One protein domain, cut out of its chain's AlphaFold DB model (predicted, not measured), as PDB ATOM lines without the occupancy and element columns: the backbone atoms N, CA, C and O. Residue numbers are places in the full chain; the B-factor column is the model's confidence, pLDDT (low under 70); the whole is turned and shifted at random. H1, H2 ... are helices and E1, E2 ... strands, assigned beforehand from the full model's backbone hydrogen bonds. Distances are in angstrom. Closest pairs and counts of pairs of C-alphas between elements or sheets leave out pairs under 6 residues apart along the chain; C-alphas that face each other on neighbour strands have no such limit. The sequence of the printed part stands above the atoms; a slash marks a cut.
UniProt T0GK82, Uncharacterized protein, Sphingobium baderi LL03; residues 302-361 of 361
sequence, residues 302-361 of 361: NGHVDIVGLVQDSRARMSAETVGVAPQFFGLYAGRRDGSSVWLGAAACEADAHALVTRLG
ATOM      1  N   ASN A 302     202.705 169.468 154.080       88.44
ATOM      2  CA  ASN A 302     203.371 168.358 154.760       88.44
ATOM      3  C   ASN A 302     204.754 168.015 154.168       88.44
ATOM      4  O   ASN A 302     205.401 167.094 154.658       88.44
ATOM      5  N   GLY A 303     205.209 168.756 153.152       86.62
ATOM      6  CA  GLY A 303     206.476 168.514 152.451       86.62
ATOM      7  C   GLY A 303     206.366 167.566 151.254       86.62
ATOM      8  O   GLY A 303     207.376 167.300 150.610       86.62
ATOM      9  N   HIS A 304     205.171 167.062 150.938       90.06
ATOM     10  CA  HIS A 304     204.932 166.156 149.816       90.06
ATOM     11  C   HIS A 304     204.204 166.847 148.658       90.06
ATOM     12  O   HIS A 304     203.351 167.716 148.876       90.06
ATOM     13  N   VAL A 305     204.534 166.451 147.426       90.06
ATOM     14  CA  VAL A 305     203.821 166.855 146.211       90.06
ATOM     15  C   VAL A 305     203.545 165.612 145.377       90.06
ATOM     16  O   VAL A 305     204.482 164.917 144.991       90.06
ATOM     17  N   ASP A 306     202.271 165.375 145.087       88.94
ATOM     18  CA  ASP A 306     201.822 164.327 144.180       88.94
ATOM     19  C   ASP A 306     201.832 164.853 142.744       88.94
ATOM     20  O   ASP A 306     201.365 165.967 142.471       88.94
ATOM     21  N   ILE A 307     202.341 164.038 141.821       87.00
ATOM     22  CA  ILE A 307     202.282 164.285 140.381       87.00
ATOM     23  C   ILE A 307     201.266 163.312 139.795       87.00
ATOM     24  O   ILE A 307     201.372 162.105 139.983       87.00
ATOM     25  N   VAL A 308     200.267 163.844 139.093       86.12
ATOM     26  CA  VAL A 308     199.173 163.055 138.521       86.12
ATOM     27  C   VAL A 308     199.074 163.349 137.033       86.12
ATOM     28  O   VAL A 308     198.924 164.506 136.645       86.12
ATOM     29  N   GLY A 309     199.122 162.316 136.194       79.88
ATOM     30  CA  GLY A 309     198.833 162.445 134.769       79.88
ATOM     31  C   GLY A 309     197.364 162.808 134.539       79.88
ATOM     32  O   GLY A 309     196.469 162.175 135.098       79.88
ATOM     33  N   LEU A 310     197.098 163.831 133.731       77.69
ATOM     34  CA  LEU A 310     195.764 164.382 133.512       77.69
ATOM     35  C   LEU A 310     195.411 164.461 132.028       77.69
ATOM     36  O   LEU A 310     196.255 164.729 131.174       77.69
ATOM     37  N   VAL A 311     194.123 164.293 131.746       73.62
ATOM     38  CA  VAL A 311     193.506 164.568 130.447       73.62
ATOM     39  C   VAL A 311     192.460 165.660 130.624       73.62
ATOM     40  O   VAL A 311     191.738 165.695 131.627       73.62
ATOM     41  N   GLN A 312     192.402 166.586 129.667       65.00
ATOM     42  CA  GLN A 312     191.411 167.650 129.658       65.00
ATOM     43  C   GLN A 312     190.206 167.217 128.827       65.00
ATOM     44  O   GLN A 312     190.231 167.271 127.601       65.00
ATOM     45  N   ASP A 313     189.131 166.827 129.508       55.69
ATOM     46  CA  ASP A 313     187.810 166.788 128.892       55.69
ATOM     47  C   ASP A 313     187.215 168.203 128.958       55.69
ATOM     48  O   ASP A 313     187.490 168.977 129.879       55.69
ATOM     49  N   SER A 314     186.388 168.535 127.973       44.00
ATOM     50  CA  SER A 314     185.686 169.791 127.688       44.00
ATOM     51  C   SER A 314     185.124 170.575 128.889       44.00
ATOM     52  O   SER A 314     184.778 171.751 128.739       44.00
ATOM     53  N   ARG A 315     185.028 169.972 130.085       40.53
ATOM     54  CA  ARG A 315     184.584 170.615 131.333       40.53
ATOM     55  C   ARG A 315     185.373 170.244 132.600       40.53
ATOM     56  O   ARG A 315     185.105 170.855 133.634       40.53
ATOM     57  N   ALA A 316     186.308 169.287 132.571       55.66
ATOM     58  CA  ALA A 316     187.008 168.823 133.774       55.66
ATOM     59  C   ALA A 316     188.385 168.201 133.482       55.66
ATOM     60  O   ALA A 316     188.617 167.621 132.425       55.66
ATOM     61  N   ARG A 317     189.289 168.292 134.466       70.31
ATOM     62  CA  ARG A 317     190.554 167.544 134.478       70.31
ATOM     63  C   ARG A 317     190.287 166.179 135.096       70.31
ATOM     64  O   ARG A 317     189.801 166.119 136.224       70.31
ATOM     65  N   MET A 318     190.601 165.115 134.373       76.38
ATOM     66  CA  MET A 318     190.464 163.742 134.857       76.38
ATOM     67  C   MET A 318     191.832 163.083 134.954       76.38
ATOM     68  O   MET A 318     192.721 163.410 134.171       76.38
ATOM     69  N   SER A 319     191.990 162.159 135.903       77.06
ATOM     70  CA  SER A 319     193.184 161.314 135.956       77.06
ATOM     71  C   SER A 319     193.254 160.460 134.692       77.06
ATOM     72  O   SER A 319     192.305 159.741 134.373       77.06
ATOM     73  N   ALA A 320     194.379 160.553 133.987       63.41
ATOM     74  CA  ALA A 320     194.664 159.781 132.785       63.41
ATOM     75  C   ALA A 320     194.642 158.268 133.079       63.41
ATOM     76  O   ALA A 320     194.076 157.498 132.309       63.41
ATOM     77  N   GLU A 321     195.117 157.875 134.267       66.69
ATOM     78  CA  GLU A 321     195.056 156.502 134.788       66.69
ATOM     79  C   GLU A 321     193.608 156.010 134.934       66.69
ATOM     80  O   GLU A 321     193.278 154.891 134.557       66.69
ATOM     81  N   THR A 322     192.703 156.861 135.429       69.06
ATOM     82  CA  THR A 322     191.280 156.495 135.584       69.06
ATOM     83  C   THR A 322     190.578 156.316 134.238       69.06
ATOM     84  O   THR A 322     189.623 155.549 134.139       69.06
ATOM     85  N   VAL A 323     191.034 157.032 133.211       63.34
ATOM     86  CA  VAL A 323     190.456 157.001 131.860       63.34
ATOM     87  C   VAL A 323     191.169 155.978 130.958       63.34
ATOM     88  O   VAL A 323     190.664 155.664 129.885       63.34
ATOM     89  N   GLY A 324     192.299 155.410 131.394       54.56
ATOM     90  CA  GLY A 324     193.064 154.417 130.629       54.56
ATOM     91  C   GLY A 324     193.693 154.991 129.357       54.56
ATOM     92  O   GLY A 324     193.720 154.335 128.318       54.56
ATOM     93  N   VAL A 325     194.132 156.249 129.407       50.50
ATOM     94  CA  VAL A 325     194.720 156.970 128.268       50.50
ATOM     95  C   VAL A 325     196.017 157.650 128.687       50.50
ATOM     96  O   VAL A 325     196.218 157.937 129.865       50.50
ATOM     97  N   ALA A 326     196.887 157.949 127.723       56.81
ATOM     98  CA  ALA A 326     198.104 158.703 127.994       56.81
ATOM     99  C   ALA A 326     197.775 160.123 128.512       56.81
ATOM    100  O   ALA A 326     196.850 160.770 128.003       56.81
ATOM    101  N   PRO A 327     198.518 160.629 129.512       67.62
ATOM    102  CA  PRO A 327     198.307 161.970 130.039       67.62
ATOM    103  C   PRO A 327     198.661 163.041 129.002       67.62
ATOM    104  O   PRO A 327     199.678 162.961 128.323       67.62
ATOM    105  N   GLN A 328     197.828 164.077 128.918       69.50
ATOM    106  CA  GLN A 328     198.080 165.266 128.095       69.50
ATOM    107  C   GLN A 328     198.955 166.294 128.826       69.50
ATOM    108  O   GLN A 328     199.610 167.117 128.197       69.50
ATOM    109  N   PHE A 329     198.915 166.286 130.159       74.81
ATOM    110  CA  PHE A 329     199.728 167.117 131.047       74.81
ATOM    111  C   PHE A 329     199.775 166.473 132.437       74.81
ATOM    112  O   PHE A 329     199.027 165.544 132.735       74.81
ATOM    113  N   PHE A 330     200.630 166.982 133.314       81.56
ATOM    114  CA  PHE A 330     200.878 166.441 134.647       81.56
ATOM    115  C   PHE A 330     200.518 167.480 135.705       81.56
ATOM    116  O   PHE A 330     201.123 168.545 135.780       81.56
ATOM    117  N   GLY A 331     199.498 167.201 136.509       85.62
ATOM    118  CA  GLY A 331     199.065 168.042 137.619       85.62
ATOM    119  C   GLY A 331     199.924 167.853 138.865       85.62
ATOM    120  O   GLY A 331     200.228 166.725 139.231       85.62
ATOM    121  N   LEU A 332     200.264 168.953 139.537       88.56
ATOM    122  CA  LEU A 332     200.988 168.977 140.806       88.56
ATOM    123  C   LEU A 332     200.022 169.297 141.948       88.56
ATOM    124  O   LEU A 332     199.341 170.329 141.916       88.56
ATOM    125  N   TYR A 333     200.008 168.456 142.980       89.75
ATOM    126  CA  TYR A 333     199.153 168.614 144.155       89.75
ATOM    127  C   TYR A 333     199.982 168.597 145.445       89.75
ATOM    128  O   TYR A 333     200.644 167.616 145.751       89.75
ATOM    129  N   ALA A 334     199.943 169.674 146.235       90.75
ATOM    130  CA  ALA A 334     200.585 169.730 147.548       90.75
ATOM    131  C   ALA A 334     199.786 168.940 148.586       90.75
ATOM    132  O   ALA A 334     198.608 169.233 148.805       90.75
ATOM    133  N   GLY A 335     200.445 168.019 149.288       88.38
ATOM    134  CA  GLY A 335     199.870 167.318 150.430       88.38
ATOM    135  C   GLY A 335     199.742 168.225 151.656       88.38
ATOM    136  O   GLY A 335     200.675 168.935 152.041       88.38
ATOM    137  N   ARG A 336     198.587 168.203 152.310       89.31
ATOM    138  CA  ARG A 336     198.344 168.886 153.583       89.31
ATOM    139  C   ARG A 336     198.509 167.928 154.754       89.31
ATOM    140  O   ARG A 336     198.427 166.706 154.619       89.31
ATOM    141  N   ARG A 337     198.744 168.480 155.944       89.69
ATOM    142  CA  ARG A 337     198.868 167.694 157.188       89.69
ATOM    143  C   ARG A 337     197.587 166.958 157.585       89.69
ATOM    144  O   ARG A 337     197.668 165.999 158.344       89.69
ATOM    145  N   ASP A 338     196.432 167.400 157.095       87.69
ATOM    146  CA  ASP A 338     195.137 166.749 157.319       87.69
ATOM    147  C   ASP A 338     194.872 165.555 156.377       87.69
ATOM    148  O   ASP A 338     193.840 164.899 156.498       87.69
ATOM    149  N   GLY A 339     195.808 165.257 155.466       83.06
ATOM    150  CA  GLY A 339     195.701 164.174 154.488       83.06
ATOM    151  C   GLY A 339     194.996 164.565 153.186       83.06
ATOM    152  O   GLY A 339     194.903 163.733 152.288       83.06
ATOM    153  N   SER A 340     194.516 165.805 153.052       86.50
ATOM    154  CA  SER A 340     194.002 166.325 151.781       86.50
ATOM    155  C   SER A 340     195.131 166.812 150.869       86.50
ATOM    156  O   SER A 340     196.255 167.040 151.317       86.50
ATOM    157  N   SER A 341     194.843 166.996 149.582       87.69
ATOM    158  CA  SER A 341     195.788 167.565 148.620       87.69
ATOM    159  C   SER A 341     195.198 168.788 147.917       87.69
ATOM    160  O   SER A 341     193.982 168.919 147.755       87.69
ATOM    161  N   VAL A 342     196.059 169.734 147.537       88.50
ATOM    162  CA  VAL A 342     195.661 170.987 146.884       88.50
ATOM    163  C   VAL A 342     196.435 171.210 145.608       88.50
ATOM    164  O   VAL A 342     197.654 171.116 145.585       88.50
ATOM    165  N   TRP A 343     195.706 171.582 144.560       86.56
ATOM    166  CA  TRP A 343     196.273 171.954 143.274       86.56
ATOM    167  C   TRP A 343     197.298 173.086 143.401       86.56
ATOM    168  O   TRP A 343     196.967 174.176 143.871       86.56
ATOM    169  N   LEU A 344     198.511 172.843 142.910       86.00
ATOM    170  CA  LEU A 344     199.547 173.858 142.747       86.00
ATOM    171  C   LEU A 344     199.625 174.351 141.304       86.00
ATOM    172  O   LEU A 344     199.765 175.546 141.065       86.00
ATOM    173  N   GLY A 345     199.533 173.451 140.331       82.69
ATOM    174  CA  GLY A 345     199.735 173.786 138.925       82.69
ATOM    175  C   GLY A 345     199.841 172.547 138.052       82.69
ATOM    176  O   GLY A 345     199.567 171.444 138.508       82.69
ATOM    177  N   ALA A 346     200.225 172.742 136.794       81.56
ATOM    178  CA  ALA A 346     200.436 171.668 135.832       81.56
ATOM    179  C   ALA A 346     201.747 171.870 135.073       81.56
ATOM    180  O   ALA A 346     202.174 173.010 134.869       81.56
ATOM    181  N   ALA A 347     202.322 170.769 134.613       74.06
ATOM    182  CA  ALA A 347     203.446 170.708 133.697       74.06
ATOM    183  C   ALA A 347     203.048 169.972 132.414       74.06
ATOM    184  O   ALA A 347     202.146 169.139 132.437       74.06
ATOM    185  N   ALA A 348     203.718 170.265 131.302       67.25
ATOM    186  CA  ALA A 348     203.425 169.625 130.022       67.25
ATOM    187  C   ALA A 348     203.875 168.153 129.983       67.25
ATOM    188  O   ALA A 348     203.232 167.334 129.336       67.25
ATOM    189  N   CYS A 349     204.941 167.805 130.708       64.94
ATOM    190  CA  CYS A 349     205.453 166.442 130.814       64.94
ATOM    191  C   CYS A 349     205.852 166.087 132.257       64.94
ATOM    192  O   CYS A 349     205.950 166.953 133.132       64.94
ATOM    193  N   GLU A 350     206.086 164.799 132.506       73.31
ATOM    194  CA  GLU A 350     206.437 164.271 133.828       73.31
ATOM    195  C   GLU A 350     207.780 164.817 134.329       73.31
ATOM    196  O   GLU A 350     207.903 165.230 135.482       73.31
ATOM    197  N   ALA A 351     208.775 164.908 133.440       67.94
ATOM    198  CA  ALA A 351     210.091 165.454 133.762       67.94
ATOM    199  C   ALA A 351     210.007 166.916 134.238       67.94
ATOM    200  O   ALA A 351     210.641 167.285 135.230       67.94
ATOM    201  N   ASP A 352     209.176 167.733 133.587       67.38
ATOM    202  CA  ASP A 352     208.927 169.114 134.002       67.38
ATOM    203  C   ASP A 352     208.201 169.181 135.346       67.38
ATOM    204  O   ASP A 352     208.530 170.024 136.183       67.38
ATOM    205  N   ALA A 353     207.233 168.290 135.580       76.62
ATOM    206  CA  ALA A 353     206.550 168.201 136.866       76.62
ATOM    207  C   ALA A 353     207.556 167.906 137.987       76.62
ATOM    208  O   ALA A 353     207.576 168.613 138.994       76.62
ATOM    209  N   HIS A 354     208.459 166.945 137.784       78.19
ATOM    210  CA  HIS A 354     209.524 166.648 138.739       78.19
ATOM    211  C   HIS A 354     210.483 167.825 138.940       78.19
ATOM    212  O   HIS A 354     210.770 168.181 140.083       78.19
ATOM    213  N   ALA A 355     210.926 168.484 137.866       74.75
ATOM    214  CA  ALA A 355     211.799 169.654 137.960       74.75
ATOM    215  C   ALA A 355     211.143 170.816 138.731       74.75
ATOM    216  O   ALA A 355     211.818 171.542 139.467       74.75
ATOM    217  N   LEU A 356     209.826 170.993 138.591       77.31
ATOM    218  CA  LEU A 356     209.047 171.965 139.357       77.31
ATOM    219  C   LEU A 356     208.948 171.584 140.837       77.31
ATOM    220  O   LEU A 356     209.136 172.456 141.684       77.31
ATOM    221  N   VAL A 357     208.721 170.307 141.159       82.94
ATOM    222  CA  VAL A 357     208.739 169.820 142.549       82.94
ATOM    223  C   VAL A 357     210.095 170.087 143.201       82.94
ATOM    224  O   VAL A 357     210.138 170.611 144.310       82.94
ATOM    225  N   THR A 358     211.202 169.835 142.496       80.38
ATOM    226  CA  THR A 358     212.558 170.118 142.998       80.38
ATOM    227  C   THR A 358     212.801 171.605 143.277       80.38
ATOM    228  O   THR A 358     213.651 171.949 144.086       80.38
ATOM    229  N   ARG A 359     212.073 172.523 142.628       77.81
ATOM    230  CA  ARG A 359     212.197 173.972 142.875       77.81
ATOM    231  C   ARG A 359     211.370 174.468 144.065       77.81
ATOM    232  O   ARG A 359     211.576 175.602 144.493       77.81
ATOM    233  N   LEU A 360     210.427 173.666 144.562       77.31
ATOM    234  CA  LEU A 360     209.555 174.015 145.690       77.31
ATOM    235  C   LEU A 360     210.183 173.716 147.062       77.31
ATOM    236  O   LEU A 360     209.647 174.186 148.067       77.31
ATOM    237  N   GLY A 361     211.288 172.964 147.109       58.31
ATOM    238  CA  GLY A 361     211.973 172.546 148.337       58.31
ATOM    239  C   GLY A 361     213.476 172.448 148.169       58.31
ATOM    240  O   GLY A 361     213.903 171.606 147.351       58.31
TER     241      GLY A 361
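What this domain is: This is residues 302 to 361 of the 361 residues of an uncharacterized protein of Sphingobium baderi LL03 (UniProt T0GK82). A strongly twisted sheet of four strands, curled like part of a barrel, has helix H2 packed on one face in two layers, a sheet and a helix over it. The long strand E1 bends along the way, joining the E3 and E4 hairpin to the short strand E2, with the small helix H1 beside the strands near E2. The printed part has 60 residues, with E1, E2, H1, E3, E4 and H2 along the chain; the sheet's order is E2, E1, E3, E4, antiparallel throughout. The class is mixed, helices and strands, and the whole is compact, with a radius of gyration of the C-alphas of 11.7 A and spans of 31 by 25 by 18 A.

How they stand to each other: E1, residues 302 to 313, bends by 55 degrees at residue 309. It forms an antiparallel hairpin with E2, residues 316 to 319, where N 311 and O 318 are 2.9 A apart. H1, residues 320 to 323, is on the sheet but over none of its strands, at a height of 4.2 A, only just above the sheet's level; its closest C-alphas to E1 are Ala 320 and Leu 310, 4.8 A apart. E3, residues 329 to 336, is antiparallel to E1 at 146 degrees, with N 306 and O 333 at 2.8 A. E2, H1 and E3 form a split strand-helix-strand unit, two strands of one sheet with a helix between them along the chain and E1 between them in the sheet, and its crossover is right-handed. E3 forms a hairpin with E4, residues 341 to 347, where N 332 and O 345 are 2.8 A apart. H2, residues 350 to 359, is on the sheet at a height of 8.7 A, over E3, and only just slantwise to it at 30.2 degrees on the local plane. The closest C-alphas of H2 and E3 are Glu 350 and Phe 330, 6.0 A apart. H1 and H2 are apart. In H2 every O i to N i+4 pair is within hydrogen-bond range; H1 is too short for such a pair.

Where its parts are: E1 runs 30.2 A from C-alpha 302 at (203.371, 168.358, 154.760), E3 22.6 A, E4 17.1 A and H2 14.5 A to C-alpha 359 at (212.197, 173.972, 142.875).

The domain as a whole: The C-alphas farthest apart, of Ser 314 and Gly 361, are 33.5 A apart. The printed part has no cut, and its five links are tight. Confidence is under 70 at 19 residues, among them 312 to 316 and 320 to 328.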